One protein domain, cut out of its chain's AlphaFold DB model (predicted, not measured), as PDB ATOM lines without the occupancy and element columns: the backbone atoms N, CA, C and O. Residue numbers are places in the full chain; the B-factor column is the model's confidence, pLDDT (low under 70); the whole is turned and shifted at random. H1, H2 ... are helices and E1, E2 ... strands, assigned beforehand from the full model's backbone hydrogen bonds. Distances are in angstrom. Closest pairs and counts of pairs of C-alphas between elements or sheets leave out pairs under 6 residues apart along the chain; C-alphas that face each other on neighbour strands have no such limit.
ATOM      1  N   LEU A   3     199.335 194.376 336.943       93.50
ATOM      2  CA  LEU A   3     200.120 193.970 335.786       93.50
ATOM      3  C   LEU A   3     200.181 195.121 334.781       93.50
ATOM      4  O   LEU A   3     199.171 195.767 334.501       93.50
ATOM      5  N   THR A   4     201.362 195.348 334.220       92.19
ATOM      6  CA  THR A   4     201.547 196.167 333.012       92.19
ATOM      7  C   THR A   4     201.004 195.423 331.780       92.19
ATOM      8  O   THR A   4     200.745 194.221 331.881       92.19
ATOM      9  N   PRO A   5     200.837 196.074 330.609       89.31
ATOM     10  CA  PRO A   5     200.395 195.389 329.389       89.31
ATOM     11  C   PRO A   5     201.246 194.157 329.037       89.31
ATOM     12  O   PRO A   5     200.701 193.085 328.784       89.31
ATOM     13  N   GLU A   6     202.572 194.282 329.121       88.56
ATOM     14  CA  GLU A   6     203.521 193.185 328.880       88.56
ATOM     15  C   GLU A   6     203.375 192.057 329.907       88.56
ATOM     16  O   GLU A   6     203.330 190.875 329.558       88.56
ATOM     17  N   GLY A   7     203.245 192.417 331.188       90.44
ATOM     18  CA  GLY A   7     203.014 191.442 332.250       90.44
ATOM     19  C   GLY A   7     201.691 190.704 332.071       90.44
ATOM     20  O   GLY A   7     201.629 189.500 332.296       90.44
ATOM     21  N   PHE A   8     200.643 191.396 331.624       92.50
ATOM     22  CA  PHE A   8     199.326 190.816 331.377       92.50
ATOM     23  C   PHE A   8     199.335 189.835 330.200       92.50
ATOM     24  O   PHE A   8     198.854 188.717 330.356       92.50
ATOM     25  N   ILE A   9     199.926 190.210 329.059       90.62
ATOM     26  CA  ILE A   9     199.992 189.358 327.857       90.62
ATOM     27  C   ILE A   9     200.752 188.055 328.135       90.62
ATOM     28  O   ILE A   9     200.358 186.991 327.661       90.62
ATOM     29  N   ASN A  10     201.814 188.124 328.938       90.75
ATOM     30  CA  ASN A  10     202.648 186.969 329.268       90.75
ATOM     31  C   ASN A  10     202.131 186.154 330.470       90.75
ATOM     32  O   ASN A  10     202.727 185.135 330.822       90.75
ATOM     33  N   SER A  11     201.041 186.580 331.118       92.75
ATOM     34  CA  SER A  11     200.475 185.884 332.276       92.75
ATOM     35  C   SER A  11     199.437 184.847 331.866       92.75
ATOM     36  O   SER A  11     198.489 185.140 331.142       92.75
ATOM     37  N   THR A  12     199.538 183.642 332.422       93.19
ATOM     38  CA  THR A  12     198.482 182.622 332.312       93.19
ATOM     39  C   THR A  12     198.302 181.905 333.645       93.19
ATOM     40  O   THR A  12     199.218 181.858 334.460       93.19
ATOM     41  N   ILE A  13     197.132 181.309 333.895       91.50
ATOM     42  CA  ILE A  13     196.905 180.566 335.150       91.50
ATOM     43  C   ILE A  13     197.863 179.370 335.276       91.50
ATOM     44  O   ILE A  13     198.378 179.105 336.361       91.50
ATOM     45  N   ALA A  14     198.137 178.681 334.164       88.69
ATOM     46  CA  ALA A  14     199.034 177.528 334.130       88.69
ATOM     47  C   ALA A  14     200.522 177.921 334.172       88.69
ATOM     48  O   ALA A  14     201.296 177.293 334.890       88.69
ATOM     49  N   GLY A  15     200.919 178.953 333.418       86.50
ATOM     50  CA  GLY A  15     202.303 179.438 333.341       86.50
ATOM     51  C   GLY A  15     202.702 180.403 334.461       86.50
ATOM     52  O   GLY A  15     203.883 180.699 334.624       86.50
ATOM     53  N   GLY A  16     201.734 180.870 335.253       91.69
ATOM     54  CA  GLY A  16     201.931 181.901 336.265       91.69
ATOM     55  C   GLY A  16     202.062 183.304 335.667       91.69
ATOM     56  O   GLY A  16     201.947 183.517 334.460       91.69
ATOM     57  N   VAL A  17     202.301 184.273 336.546       92.62
ATOM     58  CA  VAL A  17     202.671 185.642 336.179       92.62
ATOM     59  C   VAL A  17     204.202 185.746 336.091       92.62
ATOM     60  O   VAL A  17     204.887 185.246 336.995       92.62
ATOM     61  N   PRO A  18     204.761 186.408 335.061       90.12
ATOM     62  CA  PRO A  18     206.202 186.596 334.916       90.12
ATOM     63  C   PRO A  18     206.797 187.417 336.069       90.12
ATOM     64  O   PRO A  18     206.227 188.424 336.490       90.12
ATOM     65  N   LYS A  19     207.956 186.979 336.573       89.62
ATOM     66  CA  LYS A  19     208.769 187.683 337.584       89.62
ATOM     67  C   LYS A  19     209.844 188.514 336.884       89.62
ATOM     68  O   LYS A  19     209.523 189.231 335.952       89.62
ATOM     69  N   SER A  20     211.111 188.400 337.271       89.31
ATOM     70  CA  SER A  20     212.230 188.871 336.457       89.31
ATOM     71  C   SER A  20     212.416 187.963 335.238       89.31
ATOM     72  O   SER A  20     212.429 186.737 335.375       89.31
ATOM     73  N   VAL A  21     212.606 188.558 334.069       88.38
ATOM     74  CA  VAL A  21     212.957 187.860 332.834       88.38
ATOM     75  C   VAL A  21     214.456 188.006 332.615       88.38
ATOM     76  O   VAL A  21     214.999 189.107 332.708       88.38
ATOM     77  N   VAL A  22     215.123 186.886 332.337       89.50
ATOM     78  CA  VAL A  22     216.532 186.857 331.938       89.50
ATOM     79  C   VAL A  22     216.579 186.607 330.440       89.50
ATOM     80  O   VAL A  22     216.102 185.574 329.969       89.50
ATOM     81  N   ARG A  23     217.140 187.555 329.691       87.38
ATOM     82  CA  ARG A  23     217.407 187.406 328.263       87.38
ATOM     83  C   ARG A  23     218.871 187.050 328.066       87.38
ATOM     84  O   ARG A  23     219.754 187.817 328.440       87.38
ATOM     85  N   ASN A  24     219.116 185.906 327.439       88.50
ATOM     86  CA  ASN A  24     220.436 185.538 326.946       88.50
ATOM     87  C   ASN A  24     220.691 186.258 325.623       88.50
ATOM     88  O   ASN A  24     219.968 186.057 324.646       88.50
ATOM     89  N   ASN A  25     221.714 187.100 325.609       82.94
ATOM     90  CA  ASN A  25     222.150 187.796 324.415       82.94
ATOM     91  C   ASN A  25     223.014 186.868 323.553       82.94
ATOM     92  O   ASN A  25     223.594 185.888 324.028       82.94
ATOM     93  N   ILE A  26     223.108 187.186 322.262       72.25
ATOM     94  CA  ILE A  26     223.891 186.394 321.303       72.25
ATOM     95  C   ILE A  26     225.401 186.416 321.602       72.25
ATOM     96  O   ILE A  26     226.118 185.499 321.220       72.25
ATOM     97  N   ASP A  27     225.874 187.433 322.325       77.75
ATOM     98  CA  ASP A  27     227.262 187.587 322.772       77.75
ATOM     99  C   ASP A  27     227.589 186.785 324.051       77.75
ATOM    100  O   ASP A  27     228.705 186.860 324.564       77.75
ATOM    101  N   GLY A  28     226.629 186.012 324.571       80.19
ATOM    102  CA  GLY A  28     226.778 185.226 325.796       80.19
ATOM    103  C   GLY A  28     226.582 186.023 327.089       80.19
ATOM    104  O   GLY A  28     226.632 185.428 328.167       80.19
ATOM    105  N   THR A  29     226.324 187.332 327.011       88.94
ATOM    106  CA  THR A  29     225.904 188.132 328.168       88.94
ATOM    107  C   THR A  29     224.428 187.891 328.495       88.94
ATOM    108  O   THR A  29     223.669 187.312 327.711       88.94
ATOM    109  N   THR A  30     224.006 188.310 329.687       89.38
ATOM    110  CA  THR A  30     222.611 188.197 330.124       89.38
ATOM    111  C   THR A  30     222.101 189.536 330.614       89.38
ATOM    112  O   THR A  30     222.706 190.122 331.511       89.38
ATOM    113  N   ASP A  31     220.945 189.951 330.111       89.00
ATOM    114  CA  ASP A  31     220.213 191.089 330.651       89.00
ATOM    115  C   ASP A  31     219.061 190.596 331.522       89.00
ATOM    116  O   ASP A  31     218.328 189.680 331.145       89.00
ATOM    117  N   THR A  32     218.885 191.206 332.693       90.19
ATOM    118  CA  THR A  32     217.743 190.934 333.574       90.19
ATOM    119  C   THR A  32     216.863 192.166 333.667       90.19
ATOM    120  O   THR A  32     217.347 193.252 333.977       90.19
ATOM    121  N   TYR A  33     215.568 191.992 333.429       90.69
ATOM    122  CA  TYR A  33     214.572 193.053 333.529       90.69
ATOM    123  C   TYR A  33     213.281 192.534 334.161       90.69
ATOM    124  O   TYR A  33     213.045 191.326 334.238       90.69
ATOM    125  N   GLY A  34     212.442 193.446 334.650       90.88
ATOM    126  CA  GLY A  34     211.150 193.093 335.223       90.88
ATOM    127  C   GLY A  34     210.180 192.605 334.150       90.88
ATOM    128  O   GLY A  34     210.061 193.192 333.076       90.88
ATOM    129  N   GLY A  35     209.466 191.522 334.442       88.56
ATOM    130  CA  GLY A  35     208.460 190.923 333.566       88.56
ATOM    131  C   GLY A  35     207.116 191.646 333.568       88.56
ATOM    132  O   GLY A  35     206.148 191.122 333.026       88.56
ATOM    133  N   GLY A  36     207.025 192.828 334.181       91.31
ATOM    134  CA  GLY A  36     205.849 193.685 334.103       91.31
ATOM    135  C   GLY A  36     204.800 193.432 335.186       91.31
ATOM    136  O   GLY A  36     203.631 193.775 334.985       91.31
ATOM    137  N   SER A  37     205.186 192.850 336.321       92.75
ATOM    138  CA  SER A  37     204.309 192.532 337.452       92.75
ATOM    139  C   SER A  37     204.673 193.341 338.698       92.75
ATOM    140  O   SER A  37     205.833 193.428 339.088       92.75
ATOM    141  N   SER A  38     203.671 193.948 339.335       92.25
ATOM    142  CA  SER A  38     203.873 194.629 340.623       92.25
ATOM    143  C   SER A  38     204.123 193.639 341.762       92.25
ATOM    144  O   SER A  38     203.891 192.442 341.611       92.25
ATOM    145  N   ASN A  39     204.546 194.126 342.932       90.44
ATOM    146  CA  ASN A  39     204.573 193.278 344.123       90.44
ATOM    147  C   ASN A  39     203.146 192.866 344.546       90.44
ATOM    148  O   ASN A  39     202.160 193.563 344.270       90.44
ATOM    149  N   ILE A  40     203.024 191.740 345.249       90.31
ATOM    150  CA  ILE A  40     201.742 191.311 345.799       90.31
ATOM    151  C   ILE A  40     201.255 192.314 346.854       90.31
ATOM    152  O   ILE A  40     202.027 192.830 347.664       90.31
ATOM    153  N   SER A  41     199.957 192.617 346.829       90.31
ATOM    154  CA  SER A  41     199.332 193.453 347.852       90.31
ATOM    155  C   SER A  41     199.298 192.725 349.195       90.31
ATOM    156  O   SER A  41     199.401 191.498 349.258       90.31
ATOM    157  N   LEU A  42     199.058 193.476 350.269       88.81
ATOM    158  CA  LEU A  42     198.691 192.880 351.551       88.81
ATOM    159  C   LEU A  42     197.464 191.969 351.384       88.81
ATOM    160  O   LEU A  42     196.595 192.223 350.542       88.81
ATOM    161  N   ALA A  43     197.414 190.901 352.180       89.00
ATOM    162  CA  ALA A  43     196.280 189.989 352.182       89.00
ATOM    163  C   ALA A  43     195.013 190.705 352.663       89.00
ATOM    164  O   ALA A  43     195.062 191.532 353.576       89.00
ATOM    165  N   SER A  44     193.877 190.376 352.047       88.31
ATOM    166  CA  SER A  44     192.573 190.831 352.520       88.31
ATOM    167  C   SER A  44     192.205 190.158 353.843       88.31
ATOM    168  O   SER A  44     192.827 189.181 354.266       88.31
ATOM    169  N   ASN A  45     191.122 190.630 354.458       85.31
ATOM    170  CA  ASN A  45     190.475 189.894 355.538       85.31
ATOM    171  C   ASN A  45     190.049 188.497 355.060       85.31
ATOM    172  O   ASN A  45     189.691 188.313 353.891       85.31
ATOM    173  N   THR A  46     190.064 187.528 355.974       83.69
ATOM    174  CA  THR A  46     189.569 186.176 355.708       83.69
ATOM    175  C   THR A  46     188.067 186.211 355.450       83.69
ATOM    176  O   THR A  46     187.312 186.812 356.213       83.69
ATOM    177  N   VAL A  47     187.635 185.526 354.394       81.56
ATOM    178  CA  VAL A  47     186.225 185.358 354.032       81.56
ATOM    179  C   VAL A  47     185.914 183.865 354.011       81.56
ATOM    180  O   VAL A  47     186.695 183.082 353.474       81.56
ATOM    181  N   THR A  48     184.786 183.466 354.597       78.56
ATOM    182  CA  THR A  48     184.305 182.080 354.591       78.56
ATOM    183  C   THR A  48     183.068 181.957 353.707       78.56
ATOM    184  O   THR A  48     182.109 182.715 353.839       78.56
ATOM    185  N   THR A  49     183.077 180.992 352.790       75.75
ATOM    186  CA  THR A  49     181.883 180.608 352.026       75.75
ATOM    187  C   THR A  49     180.989 179.733 352.896       75.75
ATOM    188  O   THR A  49     181.462 178.794 353.534       75.75
ATOM    189  N   ALA A  50     179.692 180.025 352.913       76.69
ATOM    190  CA  ALA A  50     178.679 179.209 353.580       76.69
ATOM    191  C   ALA A  50     177.813 178.504 352.528       76.69
ATOM    192  O   ALA A  50     177.817 178.894 351.364       76.69
ATOM    193  N   GLY A  51     177.005 177.516 352.927       73.44
ATOM    194  CA  GLY A  51     176.131 176.779 351.999       73.44
ATOM    195  C   GLY A  51     175.162 177.649 351.173       73.44
ATOM    196  O   GLY A  51     174.689 177.191 350.140       73.44
ATOM    197  N   GLY A  52     174.897 178.898 351.588       73.25
ATOM    198  CA  GLY A  52     174.117 179.888 350.826       73.25
ATOM    199  C   GLY A  52     174.936 180.860 349.960       73.25
ATOM    200  O   GLY A  52     174.374 181.482 349.065       73.25
ATOM    201  N   ASN A  53     176.253 180.968 350.179       70.62
ATOM    202  CA  ASN A  53     177.164 181.856 349.450       70.62
ATOM    203  C   ASN A  53     178.358 181.050 348.927       70.62
ATOM    204  O   ASN A  53     179.378 180.915 349.604       70.62
ATOM    205  N   LEU A  54     178.230 180.549 347.698       83.69
ATOM    206  CA  LEU A  54     179.265 179.772 347.002       83.69
ATOM    207  C   LEU A  54     180.192 180.638 346.133       83.69
ATOM    208  O   LEU A  54     180.934 180.112 345.310       83.69
ATOM    209  N   SER A  55     180.129 181.966 346.274       86.62
ATOM    210  CA  SER A  55     180.983 182.884 345.523       86.62
ATOM    211  C   SER A  55     181.613 183.943 346.418       86.62
ATOM    212  O   SER A  55     180.998 184.399 347.385       86.62
ATOM    213  N   ILE A  56     182.844 184.324 346.084       87.88
ATOM    214  CA  ILE A  56     183.599 185.395 346.732       87.88
ATOM    215  C   ILE A  56     183.924 186.436 345.667       87.88
ATOM    216  O   ILE A  56     184.583 186.112 344.681       87.88
ATOM    217  N   THR A  57     183.521 187.683 345.882       90.00
ATOM    218  CA  THR A  57     183.952 188.808 345.046       90.00
ATOM    219  C   THR A  57     185.084 189.539 345.750       90.00
ATOM    220  O   THR A  57     184.900 190.056 346.852       90.00
ATOM    221  N   ALA A  58     186.250 189.590 345.116       90.88
ATOM    222  CA  ALA A  58     187.369 190.401 345.565       90.88
ATOM    223  C   ALA A  58     187.444 191.682 344.733       90.88
ATOM    224  O   ALA A  58     187.299 191.653 343.511       90.88
ATOM    225  N   ILE A  59     187.697 192.798 345.410       91.81
ATOM    226  CA  ILE A  59     187.907 194.115 344.807       91.81
ATOM    227  C   ILE A  59     189.183 194.723 345.381       91.81
ATOM    228  O   ILE A  59     189.536 194.470 346.534       91.81
ATOM    229  N   CYS A  60     189.880 195.527 344.586       90.75
ATOM    230  CA  CYS A  60     191.037 196.289 345.044       90.75
ATOM    231  C   CYS A  60     190.998 197.718 344.487       90.75
ATOM    232  O   CYS A  60     190.372 197.947 343.450       90.75
ATOM    233  N   PRO A  61     191.647 198.694 345.144       91.31
ATOM    234  CA  PRO A  61     191.784 200.029 344.574       91.31
ATOM    235  C   PRO A  61     192.468 199.968 343.204       91.31
ATOM    236  O   PRO A  61     193.473 199.269 343.046       91.31
ATOM    237  N   ALA A  62     191.944 200.703 342.221       90.44
ATOM    238  CA  ALA A  62     192.565 200.798 340.907       90.44
ATOM    239  C   ALA A  62     193.985 201.368 341.001       90.44
ATOM    240  O   ALA A  62     194.204 202.450 341.550       90.44
ATOM    241  N   ILE A  63     194.947 200.664 340.409       90.31
ATOM    242  CA  ILE A  63     196.333 201.128 340.314       90.31
ATOM    243  C   ILE A  63     196.497 201.849 338.976       90.31
ATOM    244  O   ILE A  63     196.216 201.286 337.917       90.31
ATOM    245  N   LYS A  64     196.952 203.106 339.014       87.88
ATOM    246  CA  LYS A  64     197.215 203.889 337.799       87.88
ATOM    247  C   LYS A  64     198.258 203.177 336.937       87.88
ATOM    248  O   LYS A  64     199.347 202.878 337.413       87.88
ATOM    249  N   GLY A  65     197.920 202.926 335.674       84.19
ATOM    250  CA  GLY A  65     198.805 202.264 334.708       84.19
ATOM    251  C   GLY A  65     198.747 200.739 334.724       84.19
ATOM    252  O   GLY A  65     199.442 200.106 333.933       84.19
ATOM    253  N   ALA A  66     197.908 200.142 335.574       89.88
ATOM    254  CA  ALA A  66     197.623 198.717 335.500       89.88
ATOM    255  C   ALA A  66     196.754 198.415 334.270       89.88
ATOM    256  O   ALA A  66     195.683 198.994 334.099       89.88
ATOM    257  N   ALA A  67     197.214 197.484 333.438       90.06
ATOM    258  CA  ALA A  67     196.453 196.923 332.323       90.06
ATOM    259  C   ALA A  67     195.626 195.696 332.744       90.06
ATOM    260  O   ALA A  67     194.678 195.308 332.067       90.06
ATOM    261  N   GLY A  68     195.986 195.080 333.872       92.56
ATOM    262  CA  GLY A  68     195.243 193.979 334.463       92.56
ATOM    263  C   GLY A  68     195.687 193.667 335.887       92.56
ATOM    264  O   GLY A  68     196.593 194.297 336.437       92.56
ATOM    265  N   TYR A  69     195.032 192.680 336.489       95.00
ATOM    266  CA  TYR A  69     195.191 192.285 337.878       95.00
ATOM    267  C   TYR A  69     195.274 190.766 337.980       95.00
ATOM    268  O   TYR A  69     194.416 190.047 337.477       95.00
ATOM    269  N   ALA A  70     196.300 190.280 338.669       94.38
ATOM    270  CA  ALA A  70     196.420 188.893 339.083       94.38
ATOM    271  C   ALA A  70     195.940 188.732 340.528       94.38
ATOM    272  O   ALA A  70     196.353 189.479 341.432       94.38
ATOM    273  N   TRP A  71     195.094 187.729 340.737       94.00
ATOM    274  CA  TRP A  71     194.447 187.440 342.007       94.00
ATOM    275  C   TRP A  71     194.979 186.152 342.601       94.00
ATOM    276  O   TRP A  71     194.949 185.106 341.956       94.00
ATOM    277  N   TYR A  72     195.422 186.233 343.851       92.94
ATOM    278  CA  TYR A  72     195.877 185.085 344.618       92.94
ATOM    279  C   TYR A  72     194.856 184.795 345.705       92.94
ATOM    280  O   TYR A  72     194.525 185.680 346.492       92.94
ATOM    281  N   VAL A  73     194.363 183.562 345.740       92.06
ATOM    282  CA  VAL A  73     193.346 183.117 346.696       92.06
ATOM    283  C   VAL A  73     193.856 181.868 347.396       92.06
ATOM    284  O   VAL A  73     194.527 181.029 346.800       92.06
ATOM    285  N   GLY A  74     193.587 181.748 348.688       90.12
ATOM    286  CA  GLY A  74     193.923 180.560 349.458       90.12
ATOM    287  C   GLY A  74     193.688 180.760 350.950       90.12
ATOM    288  O   GLY A  74     193.315 181.852 351.377       90.12
ATOM    289  N   PRO A  75     193.919 179.713 351.754       84.50
ATOM    290  CA  PRO A  75     193.588 179.713 353.180       84.50
ATOM    291  C   PRO A  75     194.479 180.639 354.020       84.50
ATOM    292  O   PRO A  75     194.146 180.954 355.158       84.50
ATOM    293  N   ASN A  76     195.630 181.054 353.492       85.75
ATOM    294  CA  ASN A  76     196.533 182.002 354.132       85.75
ATOM    295  C   ASN A  76     197.305 182.801 353.073       85.75
ATOM    296  O   ASN A  76     197.421 182.375 351.924       85.75
ATOM    297  N   ALA A  77     197.854 183.949 353.476       83.06
ATOM    298  CA  ALA A  77     198.531 184.885 352.579       83.06
ATOM    299  C   ALA A  77     199.718 184.265 351.819       83.06
ATOM    300  O   ALA A  77     199.877 184.506 350.628       83.06
ATOM    301  N   ALA A  78     200.540 183.451 352.487       82.50
ATOM    302  CA  ALA A  78     201.747 182.871 351.896       82.50
ATOM    303  C   ALA A  78     201.440 181.723 350.912       82.50
ATOM    304  O   ALA A  78     202.080 181.590 349.869       82.50
ATOM    305  N   GLY A  79     200.443 180.903 351.241       86.12
ATOM    306  CA  GLY A  79     199.998 179.744 350.470       86.12
ATOM    307  C   GLY A  79     198.909 180.048 349.445       86.12
ATOM    308  O   GLY A  79     198.459 179.124 348.768       86.12
ATOM    309  N   ALA A  80     198.476 181.306 349.323       91.12
ATOM    310  CA  ALA A  80     197.527 181.719 348.299       91.12
ATOM    311  C   ALA A  80     198.097 181.443 346.903       91.12
ATOM    312  O   ALA A  80     199.259 181.742 346.619       91.12
ATOM    313  N   LYS A  81     197.280 180.853 346.034       93.50
ATOM    314  CA  LYS A  81     197.652 180.456 344.673       93.50
ATOM    315  C   LYS A  81     196.980 181.360 343.654       93.50
ATOM    316  O   LYS A  81     195.904 181.893 343.919       93.50
ATOM    317  N   LEU A  82     197.607 181.518 342.490       93.19
ATOM    318  CA  LEU A  82     197.038 182.278 341.379       93.19
ATOM    319  C   LEU A  82     195.683 181.679 340.962       93.19
ATOM    320  O   LEU A  82     195.600 180.531 340.529       93.19
ATOM    321  N   ALA A  83     194.622 182.465 341.120       92.94
ATOM    322  CA  ALA A  83     193.237 182.045 340.936       92.94
ATOM    323  C   ALA A  83     192.637 182.599 339.640       92.94
ATOM    324  O   ALA A  83     192.000 181.870 338.887       92.94
ATOM    325  N   ALA A  84     192.851 183.890 339.378       93.62
ATOM    326  CA  ALA A  84     192.324 184.576 338.205       93.62
ATOM    327  C   ALA A  84     193.264 185.693 337.750       93.62
ATOM    328  O   ALA A  84     194.027 186.250 338.544       93.62
ATOM    329  N   ILE A  85     193.155 186.045 336.473       94.19
ATOM    330  CA  ILE A  85     193.762 187.233 335.880       94.19
ATOM    331  C   ILE A  85     192.627 188.001 335.196       94.19
ATOM    332  O   ILE A  85     191.912 187.433 334.373       94.19
ATOM    333  N   THR A  86     192.429 189.263 335.562       94.69
ATOM    334  CA  THR A  86     191.332 190.107 335.065       94.69
ATOM    335  C   THR A  86     191.872 191.419 334.513       94.69
ATOM    336  O   THR A  86     192.922 191.889 334.935       94.69
ATOM    337  N   THR A  87     191.159 192.047 333.581       93.25
ATOM    338  CA  THR A  87     191.491 193.394 333.069       93.25
ATOM    339  C   THR A  87     190.933 194.522 333.937       93.25
ATOM    340  O   THR A  87     191.288 195.683 333.774       93.25
ATOM    341  N   VAL A  88     190.067 194.176 334.887       93.88
ATOM    342  CA  VAL A  88     189.457 195.093 335.850       93.88
ATOM    343  C   VAL A  88     189.912 194.747 337.263       93.88
ATOM    344  O   VAL A  88     190.295 193.612 337.549       93.88
ATOM    345  N   ASN A  89     189.835 195.713 338.171       93.44
ATOM    346  CA  ASN A  89     190.226 195.612 339.580       93.44
ATOM    347  C   ASN A  89     189.216 194.853 340.465       93.44
ATOM    348  O   ASN A  89     189.184 195.051 341.683       93.44
ATOM    349  N   ALA A  90     188.437 193.953 339.866       92.69
ATOM    350  CA  ALA A  90     187.517 193.051 340.543       92.69
ATOM    351  C   ALA A  90     187.593 191.636 339.946       92.69
ATOM    352  O   ALA A  90     187.824 191.473 338.747       92.69
ATOM    353  N   ALA A  91     187.362 190.619 340.774       92.88
ATOM    354  CA  ALA A  91     187.224 189.231 340.347       92.88
ATOM    355  C   ALA A  91     186.221 188.482 341.230       92.88
ATOM    356  O   ALA A  91     186.174 188.693 342.441       92.88
ATOM    357  N   THR A  92     185.460 187.573 340.623       91.75
ATOM    358  CA  THR A  92     184.527 186.689 341.332       91.75
ATOM    359  C   THR A  92     185.027 185.253 341.252       91.75
ATOM    360  O   THR A  92     185.279 184.739 340.165       91.75
ATOM    361  N   PHE A  93     185.146 184.599 342.402       90.50
ATOM    362  CA  PHE A  93     185.606 183.221 342.543       90.50
ATOM    363  C   PHE A  93     184.448 182.323 342.954       90.50
ATOM    364  O   PHE A  93     183.729 182.639 343.898       90.50
ATOM    365  N   THR A  94     184.291 181.199 342.264       89.06
ATOM    366  CA  THR A  94     183.273 180.166 342.543       89.06
ATOM    367  C   THR A  94     183.883 178.780 342.757       89.06
ATOM    368  O   THR A  94     183.167 177.808 342.975       89.06
ATOM    369  N   SER A  95     185.208 178.672 342.657       83.75
ATOM    370  CA  SER A  95     185.963 177.428 342.790       83.75
ATOM    371  C   SER A  95     187.364 177.712 343.326       83.75
ATOM    372  O   SER A  95     187.819 178.861 343.331       83.75
ATOM    373  N   ASP A  96     188.030 176.655 343.784       82.94
ATOM    374  CA  ASP A  96     189.406 176.724 344.258       82.94
ATOM    375  C   ASP A  96     190.382 177.135 343.138       82.94
ATOM    376  O   ASP A  96     190.172 176.811 341.964       82.94
ATOM    377  N   PRO A  97     191.481 177.834 343.478       86.38
ATOM    378  CA  PRO A  97     192.473 178.279 342.505       86.38
ATOM    379  C   PRO A  97     193.149 177.103 341.787       86.38
ATOM    380  O   PRO A  97     193.723 176.215 342.421       86.38
ATOM    381  N   ALA A  98     193.157 177.148 340.452       84.94
ATOM    382  CA  ALA A  98     193.807 176.143 339.608       84.94
ATOM    383  C   ALA A  98     195.312 176.398 339.378       84.94
ATOM    384  O   ALA A  98     196.025 175.504 338.921       84.94
ATOM    385  N   GLY A  99     195.807 177.609 339.660       87.25
ATOM    386  CA  GLY A  99     197.205 177.971 339.433       87.25
ATOM    387  C   GLY A  99     198.168 177.315 340.422       87.25
ATOM    388  O   GLY A  99     197.826 176.988 341.558       87.25
ATOM    389  N   THR A 100     199.417 177.143 339.995       87.50
ATOM    390  CA  THR A 100     200.489 176.543 340.810       87.50
ATOM    391  C   THR A 100     201.384 177.586 341.475       87.50
ATOM    392  O   THR A 100     202.014 177.301 342.495       87.50
ATOM    393  N   GLN A 101     201.422 178.807 340.934       90.81
ATOM    394  CA  GLN A 101     202.229 179.903 341.460       90.81
ATOM    395  C   GLN A 101     201.672 180.401 342.797       90.81
ATOM    396  O   GLN A 101     200.507 180.791 342.890       90.81
ATOM    397  N   THR A 102     202.526 180.422 343.821       92.12
ATOM    398  CA  THR A 102     202.175 180.893 345.163       92.12
ATOM    399  C   THR A 102     202.509 182.369 345.365       92.12
ATOM    400  O   THR A 102     203.490 182.897 344.827       92.12
ATOM    401  N   ALA A 103     201.714 183.019 346.206       89.69
ATOM    402  CA  ALA A 103     201.885 184.390 346.666       89.69
ATOM    403  C   ALA A 103     203.222 184.620 347.393       89.69
ATOM    404  O   ALA A 103     203.867 185.642 347.177       89.69
ATOM    405  N   ALA A 104     203.699 183.654 348.186       89.06
ATOM    406  CA  ALA A 104     204.994 183.754 348.873       89.06
ATOM    407  C   ALA A 104     206.207 183.794 347.931       89.06
ATOM    408  O   ALA A 104     207.318 184.100 348.354       89.06
ATOM    409  N   SER A 105     206.020 183.460 346.654       86.56
ATOM    410  CA  SER A 105     207.112 183.443 345.688       86.56
ATOM    411  C   SER A 105     207.515 184.852 345.205       86.56
ATOM    412  O   SER A 105     208.485 184.981 344.454       86.56
ATOM    413  N   TRP A 106     206.788 185.891 345.630       84.81
ATOM    414  CA  TRP A 106     207.033 187.301 345.322       84.81
ATOM    415  C   TRP A 106     207.823 187.979 346.444       84.81
ATOM    416  O   TRP A 106     207.430 187.915 347.605       84.81
TER     417      TRP A 106
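Overview. This is residues 3 to 106 of the 303 residues of an uncharacterized protein of Acidobacteria bacterium (UniProt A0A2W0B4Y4). With little regular structure, the domain is a rod: the hairpin E1 and E2 makes an arm at one end, residues 49 to 53 of a long loop reach the other end, and between them the hairpin E4 and E5 has the strand pair E3 and E6 beside it. The 104 printed residues, mostly strand by class, run H1 E1 E2 E3 E4 E5 E6, with 35 in named elements and three antiparallel two-stranded sheets. The whole is only just compact, close to loose, with radius of gyration of the C-alphas 15.4 A and spans 60 by 26 by 21 A.

Along the chain. H1 is residues 5 to 9, from C-alpha 5 at (200.395, 195.389, 329.389). E1 is 20 to 24, E2 30 to 34, E3 56 to 59, E4 68 to 73, 16.5 A long, E5 81 to 86, 15.0 A, and E6 90 to 93, ending at C-alpha 93 (185.606, 183.221, 342.543).

Arrangement. In H1 the O i to N i+4 pair is within hydrogen-bond range. Within that range too are N 21 and O 33 of hairpin E1 and E2, 2.8 A, N 71 and O 84 of hairpin E4 and E5, 2.9 A, and N 58 and O 91 of E3 and E6, 2.8 A. The closest C-alphas of E5 and E6, Ala 84 and Ala 91, are 7.2 A apart.

Size, cuts and confidence. The C-alphas farthest apart, of Asp 27 and Gly 52, are 60.6 A apart. The link E2 to E3 is long; the printed part has no cut, and no printed residue is under 70 in pLDDT.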